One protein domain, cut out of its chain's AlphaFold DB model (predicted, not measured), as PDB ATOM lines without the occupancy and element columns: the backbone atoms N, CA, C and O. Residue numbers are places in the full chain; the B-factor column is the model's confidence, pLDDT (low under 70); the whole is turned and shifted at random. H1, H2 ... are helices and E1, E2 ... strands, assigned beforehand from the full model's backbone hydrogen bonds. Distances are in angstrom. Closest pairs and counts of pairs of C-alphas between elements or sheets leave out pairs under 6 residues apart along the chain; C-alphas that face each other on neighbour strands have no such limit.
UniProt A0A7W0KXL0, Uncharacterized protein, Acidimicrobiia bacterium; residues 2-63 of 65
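AT A GLANCE: This is residues 2 to 63 of the 65 residues of an uncharacterized protein of Acidimicrobiia bacterium (UniProt A0A7W0KXL0). A narrow sheet of three antiparallel strands has H1 and H2 side by side at one end; residues 33 to 42 loop out at the other. The printed part has 62 residues, with named elements H1 H2 E1 E2 E3, class mixed. The sheet, E1 - E2 - E3, is a meander, each strand the antiparallel neighbour of the one before. The whole is loose, radius of gyration of the C-alphas 13.6 A, spanning 40 by 23 by 17 A.

HOW THE PARTS SIT: Start at E2, residues 43 to 50, which forms hairpins with E1, residues 29 to 32, and E3, residues 55 to 62. Within hydrogen-bond range, find N 31 and O 47, 2.9 A, and N 44 and O 61, 2.7 A. H1, residues 2 to 7, and H2, residues 18 to 27, touch, closest at C-alphas of Val 4 and Ala 25, 6.3 A, running the same way at a shallow tilt of 27 degrees. Both only graze the sheet. In both, every O i to N i+4 pair is within range.

IN THESE COORDINATES: Find C-alpha 2 at (237.173, -15.810, 192.172), where H1 begins. H2 runs 14.6 A, E2 23.1 A; E3 runs 23.6 A to C-alpha 62 at (223.277, -6.034, 181.571).

THE WHOLE: The printed part has no cut and no long link; residue 39 is under 70.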
ATOM      1  N   TRP A   2     236.293 -15.517 193.323       94.94
ATOM      2  CA  TRP A   2     237.173 -15.810 192.172       94.94
ATOM      3  C   TRP A   2     237.494 -14.600 191.271       94.94
ATOM      4  O   TRP A   2     238.642 -14.399 190.893       94.94
ATOM      5  N   ALA A   3     236.503 -13.752 190.974       94.62
ATOM      6  CA  ALA A   3     236.711 -12.570 190.131       94.62
ATOM      7  C   ALA A   3     237.737 -11.582 190.718       94.62
ATOM      8  O   ALA A   3     238.530 -11.023 189.975       94.62
ATOM      9  N   VAL A   4     237.763 -11.406 192.044       95.25
ATOM     10  CA  VAL A   4     238.738 -10.531 192.716       95.25
ATOM     11  C   VAL A   4     240.143 -11.118 192.600       95.25
ATOM     12  O   VAL A   4     241.051 -10.410 192.189       95.25
ATOM     13  N   ALA A   5     240.306 -12.420 192.862       96.06
ATOM     14  CA  ALA A   5     241.592 -13.101 192.686       96.06
ATOM     15  C   ALA A   5     242.082 -13.044 191.228       96.06
ATOM     16  O   ALA A   5     243.272 -12.910 190.982       96.06
ATOM     17  N   THR A   6     241.165 -13.088 190.257       95.50
ATOM     18  CA  THR A   6     241.493 -12.934 188.830       95.50
ATOM     19  C   THR A   6     241.985 -11.526 188.506       95.50
ATOM     20  O   THR A   6     242.990 -11.378 187.820       95.50
ATOM     21  N   LEU A   7     241.291 -10.494 188.997       95.50
ATOM     22  CA  LEU A   7     241.658  -9.094 188.758       95.50
ATOM     23  C   LEU A   7     242.966  -8.710 189.461       95.50
ATOM     24  O   LEU A   7     243.719  -7.909 188.925       95.50
ATOM     25  N   GLY A   8     243.245  -9.292 190.628       94.56
ATOM     26  CA  GLY A   8     244.491  -9.085 191.370       94.56
ATOM     27  C   GLY A   8     245.618 -10.062 191.026       94.56
ATOM     28  O   GLY A   8     246.579 -10.147 191.775       94.56
ATOM     29  N   GLY A   9     245.493 -10.858 189.957       94.12
ATOM     30  CA  GLY A   9     246.571 -11.751 189.508       94.12
ATOM     31  C   GLY A   9     246.913 -12.921 190.444       94.12
ATOM     32  O   GLY A   9     247.928 -13.575 190.243       94.12
ATOM     33  N   ALA A  10     246.068 -13.240 191.425       94.75
ATOM     34  CA  ALA A  10     246.328 -14.241 192.465       94.75
ATOM     35  C   ALA A  10     245.681 -15.613 192.172       94.75
ATOM     36  O   ALA A  10     245.237 -16.324 193.076       94.75
ATOM     37  N   LEU A  11     245.555 -15.986 190.892       95.38
ATOM     38  CA  LEU A  11     244.950 -17.269 190.505       95.38
ATOM     39  C   LEU A  11     245.869 -18.471 190.726       95.38
ATOM     40  O   LEU A  11     245.362 -19.580 190.884       95.38
ATOM     41  N   ASP A  12     247.182 -18.256 190.781       94.75
ATOM     42  CA  ASP A  12     248.157 -19.323 191.029       94.75
ATOM     43  C   ASP A  12     248.036 -19.903 192.450       94.75
ATOM     44  O   ASP A  12     248.337 -21.075 192.674       94.75
ATOM     45  N   GLU A  13     247.530 -19.110 193.399       93.12
ATOM     46  CA  GLU A  13     247.336 -19.480 194.810       93.12
ATOM     47  C   GLU A  13     245.872 -19.812 195.139       93.12
ATOM     48  O   GLU A  13     245.496 -19.999 196.297       93.12
ATOM     49  N   TRP A  14     245.007 -19.888 194.127       92.69
ATOM     50  CA  TRP A  14     243.587 -20.120 194.348       92.69
ATOM     51  C   TRP A  14     243.309 -21.538 194.900       92.69
ATOM     52  O   TRP A  14     243.788 -22.525 194.333       92.69
ATOM     53  N   PRO A  15     242.436 -21.693 195.919       95.19
ATOM     54  CA  PRO A  15     241.633 -20.656 196.565       95.19
ATOM     55  C   PRO A  15     242.348 -19.936 197.713       95.19
ATOM     56  O   PRO A  15     242.896 -20.573 198.606       95.19
ATOM     57  N   LEU A  16     242.205 -18.610 197.743       94.50
ATOM     58  CA  LEU A  16     242.653 -17.770 198.853       94.50
ATOM     59  C   LEU A  16     241.680 -17.818 200.037       94.50
ATOM     60  O   LEU A  16     240.457 -17.943 199.862       94.50
ATOM     61  N   ALA A  17     242.212 -17.639 201.244       96.12
ATOM     62  CA  ALA A  17     241.401 -17.375 202.422       96.12
ATOM     63  C   ALA A  17     240.723 -15.993 202.321       96.12
ATOM     64  O   ALA A  17     241.179 -15.087 201.627       96.12
ATOM     65  N   LEU A  18     239.609 -15.802 203.038       95.50
ATOM     66  CA  LEU A  18     238.865 -14.533 202.996       95.50
ATOM     67  C   LEU A  18     239.695 -13.294 203.390       95.50
ATOM     68  O   LEU A  18     239.508 -12.269 202.736       95.50
ATOM     69  N   PRO A  19     240.581 -13.340 204.410       97.56
ATOM     70  CA  PRO A  19     241.430 -12.197 204.744       97.56
ATOM     71  C   PRO A  19     242.390 -11.823 203.610       97.56
ATOM     72  O   PRO A  19     242.434 -10.662 203.226       97.56
ATOM     73  N   GLU A  20     243.061 -12.813 203.016       96.75
ATOM     74  CA  GLU A  20     243.988 -12.633 201.886       96.75
ATOM     75  C   GLU A  20     243.262 -12.031 200.677       96.75
ATOM     76  O   GLU A  20     243.728 -11.085 200.052       96.75
ATOM     77  N   LEU A  21     242.046 -12.504 200.385       96.69
ATOM     78  CA  LEU A  21     241.241 -11.918 199.316       96.69
ATOM     79  C   LEU A  21     240.819 -10.469 199.620       96.69
ATOM     80  O   LEU A  21     240.647  -9.669 198.701       96.69
ATOM     81  N   GLY A  22     240.614 -10.139 200.896       96.81
ATOM     82  CA  GLY A  22     240.342  -8.775 201.340       96.81
ATOM     83  C   GLY A  22     241.524  -7.840 201.091       96.81
ATOM     84  O   GLY A  22     241.308  -6.706 200.668       96.81
ATOM     85  N   GLU A  23     242.749  -8.329 201.287       97.25
ATOM     86  CA  GLU A  23     243.982  -7.599 200.964       97.25
ATOM     87  C   GLU A  23     244.087  -7.355 199.455       97.25
ATOM     88  O   GLU A  23     244.189  -6.201 199.038       97.25
ATOM     89  N   VAL A  24     243.887  -8.392 198.632       96.69
ATOM     90  CA  VAL A  24     243.844  -8.255 197.161       96.69
ATOM     91  C   VAL A  24     242.790  -7.230 196.723       96.69
ATOM     92  O   VAL A  24     243.038  -6.383 195.869       96.69
ATOM     93  N   ALA A  25     241.592  -7.265 197.316       96.81
ATOM     94  CA  ALA A  25     240.537  -6.307 196.991       96.81
ATOM     95  C   ALA A  25     240.902  -4.859 197.363       96.81
ATOM     96  O   ALA A  25     240.441  -3.936 196.690       96.81
ATOM     97  N   ALA A  26     241.689  -4.665 198.426       97.19
ATOM     98  CA  ALA A  26     242.103  -3.354 198.919       97.19
ATOM     99  C   ALA A  26     243.224  -2.719 198.079       97.19
ATOM    100  O   ALA A  26     243.342  -1.493 198.055       97.19
ATOM    101  N   GLU A  27     244.021  -3.528 197.380       96.88
ATOM    102  CA  GLU A  27     245.044  -3.055 196.435       96.88
ATOM    103  C   GLU A  27     244.442  -2.555 195.112       96.88
ATOM    104  O   GLU A  27     245.037  -1.737 194.402       96.88
ATOM    105  N   LEU A  28     243.229  -3.010 194.796       97.38
ATOM    106  CA  LEU A  28     242.476  -2.576 193.631       97.38
ATOM    107  C   LEU A  28     241.731  -1.266 193.915       97.38
ATOM    108  O   LEU A  28     241.137  -1.058 194.972       97.38
ATOM    109  N   SER A  29     241.716  -0.376 192.927       97.94
ATOM    110  CA  SER A  29     240.885   0.827 192.950       97.94
ATOM    111  C   SER A  29     239.585   0.576 192.195       97.94
ATOM    112  O   SER A  29     239.613   0.062 191.079       97.94
ATOM    113  N   TRP A  30     238.454   0.949 192.794       97.25
ATOM    114  CA  TRP A  30     237.119   0.616 192.298       97.25
ATOM    115  C   TRP A  30     236.303   1.876 192.043       97.25
ATOM    116  O   TRP A  30     236.229   2.761 192.896       97.25
ATOM    117  N   TRP A  31     235.621   1.915 190.904       97.44
ATOM    118  CA  TRP A  31     234.659   2.962 190.587       97.44
ATOM    119  C   TRP A  31     233.421   2.358 189.954       97.44
ATOM    120  O   TRP A  31     233.504   1.479 189.103       97.44
ATOM    121  N   TRP A  32     232.264   2.871 190.340       95.44
ATOM    122  CA  TRP A  32     231.024   2.630 189.624       95.44
ATOM    123  C   TRP A  32     230.770   3.796 188.670       95.44
ATOM    124  O   TRP A  32     231.064   4.946 189.009       95.44
ATOM    125  N   TRP A  33     230.233   3.504 187.489       92.31
ATOM    126  CA  TRP A  33     229.781   4.533 186.558       92.31
ATOM    127  C   TRP A  33     228.377   4.218 186.041       92.31
ATOM    128  O   TRP A  33     227.901   3.089 186.146       92.31
ATOM    129  N   ASP A  34     227.727   5.235 185.483       88.12
ATOM    130  CA  ASP A  34     226.467   5.107 184.758       88.12
ATOM    131  C   ASP A  34     226.618   5.774 183.385       88.12
ATOM    132  O   ASP A  34     227.012   6.938 183.290       88.12
ATOM    133  N   ALA A  35     226.351   5.024 182.316       80.88
ATOM    134  CA  ALA A  35     226.400   5.502 180.936       80.88
ATOM    135  C   ALA A  35     225.108   6.211 180.487       80.88
ATOM    136  O   ALA A  35     225.059   6.727 179.369       80.88
ATOM    137  N   GLY A  36     224.068   6.249 181.330       80.75
ATOM    138  CA  GLY A  36     222.801   6.919 181.025       80.75
ATOM    139  C   GLY A  36     221.937   6.188 179.991       80.75
ATOM    140  O   GLY A  36     221.059   6.801 179.383       80.75
ATOM    141  N   GLU A  37     222.178   4.893 179.765       75.31
ATOM    142  CA  GLU A  37     221.333   4.062 178.902       75.31
ATOM    143  C   GLU A  37     219.978   3.786 179.589       75.31
ATOM    144  O   GLU A  37     219.941   3.541 180.797       75.31
ATOM    145  N   PRO A  38     218.841   3.808 178.860       73.88
ATOM    146  CA  PRO A  38     217.547   3.453 179.433       73.88
ATOM    147  C   PRO A  38     217.566   1.993 179.901       73.88
ATOM    148  O   PRO A  38     217.558   1.069 179.090       73.88
ATOM    149  N   ALA A  39     217.602   1.779 181.215       64.94
ATOM    150  CA  ALA A  39     217.666   0.440 181.780       64.94
ATOM    151  C   ALA A  39     216.295  -0.250 181.666       64.94
ATOM    152  O   ALA A  39     215.369   0.047 182.420       64.94
ATOM    153  N   THR A  40     216.158  -1.189 180.727       76.75
ATOM    154  CA  THR A  40     214.996  -2.097 180.640       76.75
ATOM    155  C   THR A  40     215.110  -3.299 181.591       76.75
ATOM    156  O   THR A  40     214.233  -4.159 181.597       76.75
ATOM    157  N   GLY A  41     216.158  -3.340 182.423       84.94
ATOM    158  CA  GLY A  41     216.484  -4.405 183.375       84.94
ATOM    159  C   GLY A  41     217.624  -3.997 184.316       84.94
ATOM    160  O   GLY A  41     217.852  -2.807 184.542       84.94
ATOM    161  N   TRP A  42     218.354  -4.965 184.877       88.38
ATOM    162  CA  TRP A  42     219.533  -4.665 185.697       88.38
ATOM    163  C   TRP A  42     220.754  -4.338 184.825       88.38
ATOM    164  O   TRP A  42     220.921  -4.873 183.728       88.38
ATOM    165  N   GLN A  43     221.632  -3.482 185.342       90.44
ATOM    166  CA  GLN A  43     222.932  -3.189 184.744       90.44
ATOM    167  C   GLN A  43     224.017  -3.088 185.822       90.44
ATOM    168  O   GLN A  43     223.765  -2.641 186.940       90.44
ATOM    169  N   LEU A  44     225.229  -3.505 185.471       90.62
ATOM    170  CA  LEU A  44     226.458  -3.374 186.243       90.62
ATOM    171  C   LEU A  44     227.496  -2.686 185.363       90.62
ATOM    172  O   LEU A  44     227.752  -3.119 184.239       90.62
ATOM    173  N   GLN A  45     228.107  -1.638 185.898       94.19
ATOM    174  CA  GLN A  45     229.145  -0.852 185.247       94.19
ATOM    175  C   GLN A  45     230.215  -0.523 186.286       94.19
ATOM    176  O   GLN A  45     230.011   0.308 187.168       94.19
ATOM    177  N   LEU A  46     231.318  -1.264 186.244       95.88
ATOM    178  CA  LEU A  46     232.348  -1.245 187.277       95.88
ATOM    179  C   LEU A  46     233.730  -1.125 186.650       95.88
ATOM    180  O   LEU A  46     234.119  -1.949 185.822       95.88
ATOM    181  N   ALA A  47     234.469  -0.090 187.036       97.44
ATOM    182  CA  ALA A  47     235.852   0.113 186.643       97.44
ATOM    183  C   ALA A  47     236.735  -0.342 187.792       97.44
ATOM    184  O   ALA A  47     236.489   0.001 188.950       97.44
ATOM    185  N   VAL A  48     237.756  -1.113 187.453       97.88
ATOM    186  CA  VAL A  48     238.723  -1.636 188.410       97.88
ATOM    187  C   VAL A  48     240.107  -1.332 187.872       97.88
ATOM    188  O   VAL A  48     240.372  -1.589 186.701       97.88
ATOM    189  N   ALA A  49     240.988  -0.788 188.699       98.19
ATOM    190  CA  ALA A  49     242.396  -0.629 188.363       98.19
ATOM    191  C   ALA A  49     243.262  -1.376 189.374       98.19
ATOM    192  O   ALA A  49     242.958  -1.359 190.564       98.19
ATOM    193  N   ALA A  50     244.347  -1.972 188.887       97.06
ATOM    194  CA  ALA A  50     245.465  -2.486 189.666       97.06
ATOM    195  C   ALA A  50     246.658  -1.541 189.435       97.06
ATOM    196  O   ALA A  50     247.410  -1.719 188.472       97.06
ATOM    197  N   PRO A  51     246.820  -0.476 190.248       95.38
ATOM    198  CA  PRO A  51     247.824   0.555 189.988       95.38
ATOM    199  C   PRO A  51     249.255   0.021 190.057       95.38
ATOM    200  O   PRO A  51     250.104   0.479 189.296       95.38
ATOM    201  N   ALA A  52     249.508  -0.948 190.945       93.94
ATOM    202  CA  ALA A  52     250.808  -1.599 191.092       93.94
ATOM    203  C   ALA A  52     251.243  -2.316 189.804       93.94
ATOM    204  O   ALA A  52     252.414  -2.257 189.435       93.94
ATOM    205  N   ASP A  53     250.283  -2.898 189.084       92.31
ATOM    206  CA  ASP A  53     250.525  -3.625 187.837       92.31
ATOM    207  C   ASP A  53     250.355  -2.753 186.584       92.31
ATOM    208  O   ASP A  53     250.598  -3.203 185.463       92.31
ATOM    209  N   GLY A  54     249.903  -1.505 186.745       95.62
ATOM    210  CA  GLY A  54     249.579  -0.615 185.630       95.62
ATOM    211  C   GLY A  54     248.422  -1.119 184.757       95.62
ATOM    212  O   GLY A  54     248.353  -0.770 183.578       95.62
ATOM    213  N   MET A  55     247.527  -1.942 185.314       96.12
ATOM    214  CA  MET A  55     246.405  -2.556 184.596       96.12
ATOM    215  C   MET A  55     245.058  -1.969 185.023       96.12
ATOM    216  O   MET A  55     244.885  -1.498 186.147       96.12
ATOM    217  N   ALA A  56     244.082  -1.999 184.113       97.12
ATOM    218  CA  ALA A  56     242.713  -1.593 184.398       97.12
ATOM    219  C   ALA A  56     241.698  -2.351 183.533       97.12
ATOM    220  O   ALA A  56     241.984  -2.739 182.400       97.12
ATOM    221  N   TRP A  57     240.490  -2.504 184.070       96.94
ATOM    222  CA  TRP A  57     239.366  -3.192 183.449       96.94
ATOM    223  C   TRP A  57     238.098  -2.354 183.561       96.94
ATOM    224  O   TRP A  57     237.833  -1.718 184.582       96.94
ATOM    225  N   ALA A  58     237.278  -2.413 182.516       96.75
ATOM    226  CA  ALA A  58     235.908  -1.931 182.523       96.75
ATOM    227  C   ALA A  58     234.980  -3.143 182.389       96.75
ATOM    228  O   ALA A  58     234.996  -3.838 181.373       96.75
ATOM    229  N   ILE A  59     234.191  -3.413 183.427       94.38
ATOM    230  CA  ILE A  59     233.245  -4.525 183.480       94.38
ATOM    231  C   ILE A  59     231.850  -3.956 183.250       94.38
ATOM    232  O   ILE A  59     231.347  -3.180 184.061       94.38
ATOM    233  N   SER A  60     231.222  -4.360 182.148       92.31
ATOM    234  CA  SER A  60     229.826  -4.047 181.860       92.31
ATOM    235  C   SER A  60     229.027  -5.333 181.722       92.31
ATOM    236  O   SER A  60     229.383  -6.214 180.938       92.31
ATOM    237  N   ALA A  61     227.951  -5.441 182.492       91.19
ATOM    238  CA  ALA A  61     226.986  -6.520 182.382       91.19
ATOM    239  C   ALA A  61     225.577  -5.932 182.439       91.19
ATOM    240  O   ALA A  61     225.332  -4.962 183.150       91.19
ATOM    241  N   ARG A  62     224.661  -6.493 181.661       89.12
ATOM    242  CA  ARG A  62     223.277  -6.034 181.571       89.12
ATOM    243  C   ARG A  62     222.362  -7.217 181.361       89.12
ATOM    244  O   ARG A  62     222.805  -8.256 180.863       89.12
ATOM    245  N   ASP A  63     221.106  -7.030 181.721       88.31
ATOM    246  CA  ASP A  63     220.056  -7.962 181.348       88.31
ATOM    247  C   ASP A  63     219.996  -8.114 179.817       88.31
ATOM    248  O   ASP A  63     220.144  -7.142 179.072       88.31
TER     249      ASP A  63